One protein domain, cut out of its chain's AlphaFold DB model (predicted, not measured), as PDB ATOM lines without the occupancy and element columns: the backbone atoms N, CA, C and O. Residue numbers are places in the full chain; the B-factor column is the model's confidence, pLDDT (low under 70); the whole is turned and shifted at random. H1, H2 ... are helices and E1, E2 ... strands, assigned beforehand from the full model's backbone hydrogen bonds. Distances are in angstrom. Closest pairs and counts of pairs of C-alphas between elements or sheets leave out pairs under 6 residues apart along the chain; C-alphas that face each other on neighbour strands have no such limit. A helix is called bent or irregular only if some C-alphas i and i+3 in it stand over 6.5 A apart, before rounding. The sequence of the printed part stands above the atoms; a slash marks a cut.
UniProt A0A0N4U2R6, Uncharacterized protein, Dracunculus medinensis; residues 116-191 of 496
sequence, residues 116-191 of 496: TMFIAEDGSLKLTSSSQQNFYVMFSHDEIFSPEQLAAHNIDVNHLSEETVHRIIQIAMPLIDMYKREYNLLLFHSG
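This is residues 116 to 191 of the 496 residues of an uncharacterized protein of Dracunculus medinensis (UniProt A0A0N4U2R6). What does the model look like? One long helix, H2, bent on its way, makes the longest axis, and a small strand hairpin of E1 and E2, a long loop and the short helix H1 gather loosely alongside it. The last residues, 184 to 191 of H2, stick out free from this body. What is it made of? The printed part has 76 residues, with two named strands and two named helices in the order E1, E2, H1, H2; the sheet E1 - E2 is antiparallel and the class is mostly helix. How compact is it? It is only just loose, close to compact, with a radius of gyration of the C-alphas of 13.8 A, and only just elongated, with spans of 46 by 23 by 22 A.

How do the first two strands pair? E1, residues 116 to 119, and E2, residues 125 to 129, are antiparallel neighbours at 158 degrees and form a hairpin. N 116 and O 128 are within hydrogen-bond range at 2.8 A, and so are N 126 and O 118 at 2.9 A. What comes next? H1, residues 147 to 152, comes nearest to E2 at Leu 125 and Pro 147, their closest C-alphas, 7.8 A apart; H1 and E1 are apart. Where does the long helix stand? By its hydrogen bonds H2, residues 162 to 191, was assigned as one helix, but it is bent: C-alphas 171 and 174 are 6.6 A apart, and its arms H2a, residues 162 to 171, and H2b, residues 174 to 191, stand at a steep tilt of 43 degrees. Both arms are apart from E1, E2 and H1. How do the helices' backbones run? Every O i to N i+4 pair is within hydrogen-bond range in H1 and H2a, and 12 of 14 are in H2b.

Where does the first strand begin? C-alpha 116 is at (11.968, -17.576, -20.747); E1 is 10.3 A long from first to last C-alpha and E2 13.8 A. Where are the helices? H1 begins with C-alpha 147 at (5.957, -3.261, -10.910) and is 8.6 A long. H2a is 14.5 A long and H2b 27.0 A, with C-alpha 191 at (28.663, -33.585, -0.022).

How far does it reach? The two C-alphas farthest apart are those of His 159 and Gly 191, at 46.2 A. How are the parts linked? The link E1 to E2 is tight, that from H1 to H2 short, and that from E2 to H1 long, with 17 residues; the printed part has no cut. Where is confidence low? The mean pLDDT of the printed part is 80.4, and residues 131 to 143 and 183 to 191 are under 70.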
ATOM      1  N   THR A 116      13.393 -17.767 -20.440       89.11
ATOM      2  CA  THR A 116      11.968 -17.576 -20.747       89.11
ATOM      3  C   THR A 116      11.404 -16.542 -19.783       89.11
ATOM      4  O   THR A 116      11.658 -16.604 -18.581       89.11
ATOM      5  N   MET A 117      10.664 -15.578 -20.318       92.66
ATOM      6  CA  MET A 117      10.132 -14.435 -19.587       92.66
ATOM      7  C   MET A 117       8.626 -14.597 -19.383       92.66
ATOM      8  O   MET A 117       7.892 -14.823 -20.343       92.66
ATOM      9  N   PHE A 118       8.183 -14.480 -18.136       92.51
ATOM     10  CA  PHE A 118       6.782 -14.481 -17.738       92.51
ATOM     11  C   PHE A 118       6.387 -13.111 -17.193       92.51
ATOM     12  O   PHE A 118       7.155 -12.473 -16.473       92.51
ATOM     13  N   ILE A 119       5.163 -12.705 -17.509       94.26
ATOM     14  CA  ILE A 119       4.481 -11.535 -16.958       94.26
ATOM     15  C   ILE A 119       3.349 -12.077 -16.084       94.26
ATOM     16  O   ILE A 119       2.636 -12.984 -16.520       94.26
ATOM     17  N   ALA A 120       3.211 -11.573 -14.861       92.46
ATOM     18  CA  ALA A 120       2.126 -11.948 -13.958       92.46
ATOM     19  C   ALA A 120       0.979 -10.918 -13.988       92.46
ATOM     20  O   ALA A 120       1.120  -9.820 -14.524       92.46
ATOM     21  N   GLU A 121      -0.176 -11.287 -13.429       91.85
ATOM     22  CA  GLU A 121      -1.413 -10.478 -13.461       91.85
ATOM     23  C   GLU A 121      -1.303  -9.165 -12.658       91.85
ATOM     24  O   GLU A 121      -2.038  -8.215 -12.911       91.85
ATOM     25  N   ASP A 122      -0.348  -9.108 -11.729       93.30
ATOM     26  CA  ASP A 122       0.070  -7.933 -10.952       93.30
ATOM     27  C   ASP A 122       0.964  -6.946 -11.744       93.30
ATOM     28  O   ASP A 122       1.210  -5.831 -11.285       93.30
ATOM     29  N   GLY A 123       1.434  -7.323 -12.940       93.40
ATOM     30  CA  GLY A 123       2.377  -6.544 -13.749       93.40
ATOM     31  C   GLY A 123       3.856  -6.781 -13.419       93.40
ATOM     32  O   GLY A 123       4.716  -6.147 -14.029       93.40
ATOM     33  N   SER A 124       4.178  -7.689 -12.496       94.33
ATOM     34  CA  SER A 124       5.551  -8.122 -12.221       94.33
ATOM     35  C   SER A 124       6.110  -9.006 -13.340       94.33
ATOM     36  O   SER A 124       5.373  -9.643 -14.106       94.33
ATOM     37  N   LEU A 125       7.441  -9.074 -13.426       95.30
ATOM     38  CA  LEU A 125       8.151  -9.791 -14.483       95.30
ATOM     39  C   LEU A 125       9.139 -10.804 -13.893       95.30
ATOM     40  O   LEU A 125       9.969 -10.489 -13.038       95.30
ATOM     41  N   LYS A 126       9.039 -12.055 -14.352       93.46
ATOM     42  CA  LYS A 126       9.766 -13.214 -13.814       93.46
ATOM     43  C   LYS A 126      10.500 -13.936 -14.944       93.46
ATOM     44  O   LYS A 126       9.890 -14.403 -15.901       93.46
ATOM     45  N   LEU A 127      11.822 -14.040 -14.831       92.73
ATOM     46  CA  LEU A 127      12.674 -14.807 -15.740       92.73
ATOM     47  C   LEU A 127      12.909 -16.218 -15.186       92.73
ATOM     48  O   LEU A 127      13.264 -16.386 -14.022       92.73
ATOM     49  N   THR A 128      12.770 -17.231 -16.036       86.09
ATOM     50  CA  THR A 128      13.170 -18.615 -15.749       86.09
ATOM     51  C   THR A 128      14.159 -19.120 -16.797       86.09
ATOM     52  O   THR A 128      14.310 -18.523 -17.861       86.09
ATOM     53  N   SER A 129      14.811 -20.251 -16.531       83.16
ATOM     54  CA  SER A 129      15.544 -20.985 -17.564       83.16
ATOM     55  C   SER A 129      14.592 -21.878 -18.369       83.16
ATOM     56  O   SER A 129      13.713 -22.516 -17.794       83.16
ATOM     57  N   SER A 130      14.821 -22.013 -19.679       70.27
ATOM     58  CA  SER A 130      14.080 -22.915 -20.584       70.27
ATOM     59  C   SER A 130      14.076 -24.381 -20.127       70.27
ATOM     60  O   SER A 130      13.177 -25.141 -20.478       70.27
ATOM     61  N   SER A 131      15.050 -24.771 -19.295       69.10
ATOM     62  CA  SER A 131      15.098 -26.075 -18.624       69.10
ATOM     63  C   SER A 131      13.917 -26.330 -17.677       69.10
ATOM     64  O   SER A 131      13.685 -27.482 -17.319       69.10
ATOM     65  N   GLN A 132      13.213 -25.277 -17.233       58.40
ATOM     66  CA  GLN A 132      12.137 -25.274 -16.226       58.40
ATOM     67  C   GLN A 132      12.503 -25.927 -14.872       58.40
ATOM     68  O   GLN A 132      11.651 -26.089 -14.006       58.40
ATOM     69  N   GLN A 133      13.776 -26.282 -14.670       55.60
ATOM     70  CA  GLN A 133      14.271 -27.080 -13.536       55.60
ATOM     71  C   GLN A 133      15.065 -26.263 -12.510       55.60
ATOM     72  O   GLN A 133      15.431 -26.788 -11.462       55.60
ATOM     73  N   ASN A 134      15.329 -24.986 -12.798       51.55
ATOM     74  CA  ASN A 134      16.016 -24.067 -11.894       51.55
ATOM     75  C   ASN A 134      15.163 -22.809 -11.704       51.55
ATOM     76  O   ASN A 134      15.238 -21.880 -12.512       51.55
ATOM     77  N   PHE A 135      14.376 -22.765 -10.626       49.88
ATOM     78  CA  PHE A 135      13.832 -21.510 -10.116       49.88
ATOM     79  C   PHE A 135      14.989 -20.663  -9.574       49.88
ATOM     80  O   PHE A 135      15.400 -20.816  -8.427       49.88
ATOM     81  N   TYR A 136      15.494 -19.726 -10.381       50.32
ATOM     82  CA  TYR A 136      16.399 -18.654  -9.932       50.32
ATOM     83  C   TYR A 136      15.643 -17.559  -9.137       50.32
ATOM     84  O   TYR A 136      15.966 -16.379  -9.222       50.32
ATOM     85  N   VAL A 137      14.611 -17.971  -8.385       42.54
ATOM     86  CA  VAL A 137      13.747 -17.158  -7.514       42.54
ATOM     87  C   VAL A 137      13.314 -18.032  -6.335       42.54
ATOM     88  O   VAL A 137      12.214 -18.578  -6.302       42.54
ATOM     89  N   MET A 138      14.223 -18.259  -5.392       37.05
ATOM     90  CA  MET A 138      13.911 -18.957  -4.145       37.05
ATOM     91  C   MET A 138      14.798 -18.385  -3.036       37.05
ATOM     92  O   MET A 138      15.981 -18.153  -3.272       37.05
ATOM     93  N   PHE A 139      14.214 -18.182  -1.850       38.46
ATOM     94  CA  PHE A 139      14.780 -17.492  -0.670       38.46
ATOM     95  C   PHE A 139      14.621 -15.960  -0.582       38.46
ATOM     96  O   PHE A 139      15.204 -15.337   0.300       38.46
ATOM     97  N   SER A 140      13.691 -15.382  -1.340       45.30
ATOM     98  CA  SER A 140      12.744 -14.411  -0.766       45.30
ATOM     99  C   SER A 140      11.354 -14.644  -1.378       45.30
ATOM    100  O   SER A 140      11.199 -15.568  -2.184       45.30
ATOM    101  N   HIS A 141      10.331 -13.903  -0.947       48.27
ATOM    102  CA  HIS A 141       8.941 -14.136  -1.368       48.27
ATOM    103  C   HIS A 141       8.512 -13.243  -2.548       48.27
ATOM    104  O   HIS A 141       7.330 -13.182  -2.890       48.27
ATOM    105  N   ASP A 142       9.487 -12.559  -3.147       54.28
ATOM    106  CA  ASP A 142       9.317 -11.321  -3.899       54.28
ATOM    107  C   ASP A 142       9.711 -11.512  -5.372       54.28
ATOM    108  O   ASP A 142      10.473 -12.413  -5.739       54.28
ATOM    109  N   GLU A 143       9.158 -10.685  -6.256       59.71
ATOM    110  CA  GLU A 143       9.364 -10.832  -7.697       59.71
ATOM    111  C   GLU A 143      10.769 -10.402  -8.141       59.71
ATOM    112  O   GLU A 143      11.326  -9.451  -7.600       59.71
ATOM    113  N   ILE A 144      11.327 -11.050  -9.182       75.73
ATOM    114  CA  ILE A 144      12.628 -10.639  -9.763       75.73
ATOM    115  C   ILE A 144      12.581  -9.170 -10.191       75.73
ATOM    116  O   ILE A 144      13.566  -8.452 -10.037       75.73
ATOM    117  N   PHE A 145      11.431  -8.756 -10.725       92.05
ATOM    118  CA  PHE A 145      11.107  -7.373 -11.001       92.05
ATOM    119  C   PHE A 145       9.667  -7.090 -10.573       92.05
ATOM    120  O   PHE A 145       8.728  -7.521 -11.251       92.05
ATOM    121  N   SER A 146       9.495  -6.371  -9.462       93.27
ATOM    122  CA  SER A 146       8.182  -5.844  -9.070       93.27
ATOM    123  C   SER A 146       7.742  -4.717 -10.023       93.27
ATOM    124  O   SER A 146       8.592  -4.125 -10.709       93.27
ATOM    125  N   PRO A 147       6.445  -4.359 -10.073       94.24
ATOM    126  CA  PRO A 147       5.957  -3.261 -10.910       94.24
ATOM    127  C   PRO A 147       6.691  -1.931 -10.656       94.24
ATOM    128  O   PRO A 147       6.981  -1.188 -11.595       94.24
ATOM    129  N   GLU A 148       7.070  -1.647  -9.406       94.73
ATOM    130  CA  GLU A 148       7.818  -0.447  -9.014       94.73
ATOM    131  C   GLU A 148       9.254  -0.455  -9.552       94.73
ATOM    132  O   GLU A 148       9.765   0.587  -9.960       94.73
ATOM    133  N   GLN A 149       9.911  -1.620  -9.583       94.10
ATOM    134  CA  GLN A 149      11.261  -1.758 -10.136       94.10
ATOM    135  C   GLN A 149      11.257  -1.584 -11.661       94.10
ATOM    136  O   GLN A 149      12.130  -0.913 -12.216       94.10
ATOM    137  N   LEU A 150      10.243  -2.124 -12.342       96.02
ATOM    138  CA  LEU A 150      10.056  -1.956 -13.788       96.02
ATOM    139  C   LEU A 150       9.769  -0.487 -14.128       96.02
ATOM    140  O   LEU A 150      10.430   0.082 -15.001       96.02
ATOM    141  N   ALA A 151       8.895   0.170 -13.358       95.14
ATOM    142  CA  ALA A 151       8.646   1.605 -13.464       95.14
ATOM    143  C   ALA A 151       9.918   2.444 -13.219       95.14
ATOM    144  O   ALA A 151      10.216   3.342 -14.007       95.14
ATOM    145  N   ALA A 152      10.722   2.122 -12.198       95.85
ATOM    146  CA  ALA A 152      11.984   2.814 -11.907       95.85
ATOM    147  C   ALA A 152      13.011   2.711 -13.055       95.85
ATOM    148  O   ALA A 152      13.802   3.632 -13.275       95.85
ATOM    149  N   HIS A 153      12.972   1.628 -13.835       95.19
ATOM    150  CA  HIS A 153      13.797   1.443 -15.032       95.19
ATOM    151  C   HIS A 153      13.149   1.950 -16.338       95.19
ATOM    152  O   HIS A 153      13.772   1.840 -17.401       95.19
ATOM    153  N   ASN A 154      11.962   2.569 -16.260       96.75
ATOM    154  CA  ASN A 154      11.128   3.009 -17.387       96.75
ATOM    155  C   ASN A 154      10.793   1.863 -18.363       96.75
ATOM    156  O   ASN A 154      10.908   2.010 -19.579       96.75
ATOM    157  N   ILE A 155      10.419   0.704 -17.817       96.45
ATOM    158  CA  ILE A 155      10.003  -0.487 -18.563       96.45
ATOM    159  C   ILE A 155       8.482  -0.625 -18.424       96.45
ATOM    160  O   ILE A 155       7.989  -0.972 -17.354       96.45
ATOM    161  N   ASP A 156       7.741  -0.375 -19.506       96.28
ATOM    162  CA  ASP A 156       6.320  -0.729 -19.580       96.28
ATOM    163  C   ASP A 156       6.177  -2.173 -20.072       96.28
ATOM    164  O   ASP A 156       6.518  -2.513 -21.206       96.28
ATOM    165  N   VAL A 157       5.642  -3.019 -19.199       95.26
ATOM    166  CA  VAL A 157       5.445  -4.456 -19.415       95.26
ATOM    167  C   VAL A 157       4.415  -4.745 -20.517       95.26
ATOM    168  O   VAL A 157       4.455  -5.805 -21.138       95.26
ATOM    169  N   ASN A 158       3.544  -3.783 -20.829       94.99
ATOM    170  CA  ASN A 158       2.587  -3.865 -21.935       94.99
ATOM    171  C   ASN A 158       3.226  -3.529 -23.298       94.99
ATOM    172  O   ASN A 158       2.653  -3.847 -24.339       94.99
ATOM    173  N   HIS A 159       4.407  -2.901 -23.303       95.68
ATOM    174  CA  HIS A 159       5.075  -2.364 -24.492       95.68
ATOM    175  C   HIS A 159       6.563  -2.762 -24.549       95.68
ATOM    176  O   HIS A 159       7.435  -1.939 -24.839       95.68
ATOM    177  N   LEU A 160       6.857  -4.042 -24.291       96.21
ATOM    178  CA  LEU A 160       8.218  -4.585 -24.324       96.21
ATOM    179  C   LEU A 160       8.838  -4.524 -25.735       96.21
ATOM    180  O   LEU A 160       8.627  -5.404 -26.570       96.21
ATOM    181  N   SER A 161       9.646  -3.494 -25.988       96.94
ATOM    182  CA  SER A 161      10.537  -3.407 -27.151       96.94
ATOM    183  C   SER A 161      11.796  -4.259 -26.956       96.94
ATOM    184  O   SER A 161      12.205  -4.525 -25.823       96.94
ATOM    185  N   GLU A 162      12.478  -4.619 -28.045       96.66
ATOM    186  CA  GLU A 162      13.761  -5.339 -27.993       96.66
ATOM    187  C   GLU A 162      14.803  -4.637 -27.098       96.66
ATOM    188  O   GLU A 162      15.533  -5.302 -26.363       96.66
ATOM    189  N   GLU A 163      14.830  -3.301 -27.087       96.79
ATOM    190  CA  GLU A 163      15.690  -2.505 -26.202       96.79
ATOM    191  C   GLU A 163      15.326  -2.699 -24.719       96.79
ATOM    192  O   GLU A 163      16.208  -2.930 -23.888       96.79
ATOM    193  N   THR A 164      14.032  -2.680 -24.372       96.25
ATOM    194  CA  THR A 164      13.597  -2.942 -22.988       96.25
ATOM    195  C   THR A 164      13.895  -4.375 -22.552       96.25
ATOM    196  O   THR A 164      14.325  -4.575 -21.419       96.25
ATOM    197  N   VAL A 165      13.774  -5.367 -23.445       95.80
ATOM    198  CA  VAL A 165      14.129  -6.766 -23.148       95.80
ATOM    199  C   VAL A 165      15.633  -6.913 -22.905       95.80
ATOM    200  O   VAL A 165      16.034  -7.543 -21.927       95.80
ATOM    201  N   HIS A 166      16.477  -6.260 -23.709       95.21
ATOM    202  CA  HIS A 166      17.915  -6.197 -23.437       95.21
ATOM    203  C   HIS A 166      18.222  -5.506 -22.095       95.21
ATOM    204  O   HIS A 166      19.080  -5.990 -21.356       95.21
ATOM    205  N   ARG A 167      17.501  -4.433 -21.731       95.27
ATOM    206  CA  ARG A 167      17.645  -3.771 -20.421       95.27
ATOM    207  C   ARG A 167      17.236  -4.692 -19.261       95.27
ATOM    208  O   ARG A 167      17.988  -4.788 -18.295       95.27
ATOM    209  N   ILE A 168      16.118  -5.418 -19.369       95.94
ATOM    210  CA  ILE A 168      15.686  -6.436 -18.388       95.94
ATOM    211  C   ILE A 168      16.794  -7.479 -18.180       95.94
ATOM    212  O   ILE A 168      17.189  -7.750 -17.046       95.94
ATOM    213  N   ILE A 169      17.348  -8.026 -19.268       93.91
ATOM    214  CA  ILE A 169      18.422  -9.028 -19.212       93.91
ATOM    215  C   ILE A 169      19.691  -8.444 -18.567       93.91
ATOM    216  O   ILE A 169      20.308  -9.107 -17.735       93.91
ATOM    217  N   GLN A 170      20.069  -7.201 -18.886       94.27
ATOM    218  CA  GLN A 170      21.229  -6.531 -18.278       94.27
ATOM    219  C   GLN A 170      21.093  -6.345 -16.760       94.27
ATOM    220  O   GLN A 170      22.088  -6.495 -16.053       94.27
ATOM    221  N   ILE A 171      19.890  -6.062 -16.250       92.86
ATOM    222  CA  ILE A 171      19.640  -5.947 -14.801       92.86
ATOM    223  C   ILE A 171      19.579  -7.341 -14.148       92.86
ATOM    224  O   ILE A 171      20.081  -7.531 -13.043       92.86
ATOM    225  N   ALA A 172      19.024  -8.340 -14.843       92.51
ATOM    226  CA  ALA A 172      18.886  -9.702 -14.329       92.51
ATOM    227  C   ALA A 172      20.208 -10.479 -14.244       92.51
ATOM    228  O   ALA A 172      20.416 -11.232 -13.295       92.51
ATOM    229  N   MET A 173      21.103 -10.337 -15.228       89.03
ATOM    230  CA  MET A 173      22.316 -11.160 -15.325       89.03
ATOM    231  C   MET A 173      23.218 -11.102 -14.073       89.03
ATOM    232  O   MET A 173      23.632 -12.173 -13.621       89.03
ATOM    233  N   PRO A 174      23.483  -9.934 -13.447       89.74
ATOM    234  CA  PRO A 174      24.195  -9.860 -12.168       89.74
ATOM    235  C   PRO A 174      23.514 -10.628 -11.026       89.74
ATOM    236  O   PRO A 174      24.204 -11.280 -10.242       89.74
ATOM    237  N   LEU A 175      22.177 -10.594 -10.947       86.27
ATOM    238  CA  LEU A 175      21.399 -11.318  -9.934       86.27
ATOM    239  C   LEU A 175      21.482 -12.834 -10.167       86.27
ATOM    240  O   LEU A 175      21.764 -13.595  -9.244       86.27
ATOM    241  N   ILE A 176      21.321 -13.271 -11.420       84.82
ATOM    242  CA  ILE A 176      21.436 -14.682 -11.821       84.82
ATOM    243  C   ILE A 176      22.836 -15.221 -11.490       84.82
ATOM    244  O   ILE A 176      22.953 -16.293 -10.896       84.82
ATOM    245  N   ASP A 177      23.905 -14.484 -11.812       84.43
ATOM    246  CA  ASP A 177      25.277 -14.897 -11.492       84.43
ATOM    247  C   ASP A 177      25.594 -14.845  -9.985       84.43
ATOM    248  O   ASP A 177      26.431 -15.626  -9.524       84.43
ATOM    249  N   MET A 178      24.927 -13.987  -9.203       80.77
ATOM    250  CA  MET A 178      25.010 -13.985  -7.736       80.77
ATOM    251  C   MET A 178      24.388 -15.260  -7.155       80.77
ATOM    252  O   MET A 178      25.101 -16.057  -6.541       80.77
ATOM    253  N   TYR A 179      23.107 -15.525  -7.436       77.65
ATOM    254  CA  TYR A 179      22.410 -16.722  -6.948       77.65
ATOM    255  C   TYR A 179      23.078 -18.019  -7.416       77.65
ATOM    256  O   TYR A 179      23.161 -18.996  -6.674       77.65
ATOM    257  N   LYS A 180      23.645 -18.031  -8.626       79.69
ATOM    258  CA  LYS A 180      24.435 -19.155  -9.142       79.69
ATOM    259  C   LYS A 180      25.709 -19.407  -8.329       79.69
ATOM    260  O   LYS A 180      26.108 -20.563  -8.207       79.69
ATOM    261  N   ARG A 181      26.355 -18.387  -7.753       78.20
ATOM    262  CA  ARG A 181      27.503 -18.575  -6.839       78.20
ATOM    263  C   ARG A 181      27.044 -19.147  -5.499       78.20
ATOM    264  O   ARG A 181      27.640 -20.112  -5.026       78.20
ATOM    265  N   GLU A 182      25.965 -18.615  -4.933       75.79
ATOM    266  CA  GLU A 182      25.405 -19.068  -3.652       75.79
ATOM    267  C   GLU A 182      24.871 -20.506  -3.717       75.79
ATOM    268  O   GLU A 182      25.205 -21.328  -2.867       75.79
ATOM    269  N   TYR A 183      24.139 -20.862  -4.775       69.50
ATOM    270  CA  TYR A 183      23.654 -22.228  -4.985       69.50
ATOM    271  C   TYR A 183      24.806 -23.238  -5.106       69.50
ATOM    272  O   TYR A 183      24.752 -24.320  -4.518       69.50
ATOM    273  N   ASN A 184      25.884 -22.877  -5.815       69.73
ATOM    274  CA  ASN A 184      27.079 -23.720  -5.905       69.73
ATOM    275  C   ASN A 184      27.787 -23.869  -4.546       69.73
ATOM    276  O   ASN A 184      28.233 -24.971  -4.230       69.73
ATOM    277  N   LEU A 185      27.850 -22.814  -3.722       66.72
ATOM    278  CA  LEU A 185      28.364 -22.895  -2.347       66.72
ATOM    279  C   LEU A 185      27.519 -23.853  -1.487       66.72
ATOM    280  O   LEU A 185      28.069 -24.769  -0.871       66.72
ATOM    281  N   LEU A 186      26.191 -23.698  -1.495       59.34
ATOM    282  CA  LEU A 186      25.259 -24.534  -0.725       59.34
ATOM    283  C   LEU A 186      25.353 -26.021  -1.108       59.34
ATOM    284  O   LEU A 186      25.454 -26.881  -0.229       59.34
ATOM    285  N   LEU A 187      25.398 -26.339  -2.409       56.60
ATOM    286  CA  LEU A 187      25.591 -27.716  -2.881       56.60
ATOM    287  C   LEU A 187      26.916 -28.310  -2.385       56.60
ATOM    288  O   LEU A 187      26.933 -29.451  -1.910       56.60
ATOM    289  N   PHE A 188      28.009 -27.544  -2.457       52.87
ATOM    290  CA  PHE A 188      29.355 -28.014  -2.112       52.87
ATOM    291  C   PHE A 188      29.482 -28.413  -0.634       52.87
ATOM    292  O   PHE A 188      30.123 -29.418  -0.315       52.87
ATOM    293  N   HIS A 189      28.819 -27.683   0.270       51.54
ATOM    294  CA  HIS A 189      28.804 -28.006   1.701       51.54
ATOM    295  C   HIS A 189      28.139 -29.360   2.013       51.54
ATOM    296  O   HIS A 189      28.607 -30.080   2.898       51.54
ATOM    297  N   SER A 190      27.094 -29.747   1.273       50.35
ATOM    298  CA  SER A 190      26.315 -30.965   1.560       50.35
ATOM    299  C   SER A 190      27.096 -32.277   1.363       50.35
ATOM    300  O   SER A 190      26.921 -33.235   2.119       50.35
ATOM    301  N   GLY A 191      27.987 -32.341   0.366       49.64
ATOM    302  CA  GLY A 191      28.663 -33.585  -0.022       49.64
ATOM    303  C   GLY A 191      29.810 -34.011   0.902       49.64
ATOM    304  O   GLY A 191      30.126 -35.199   0.999       49.64
TER     305      GLY A 191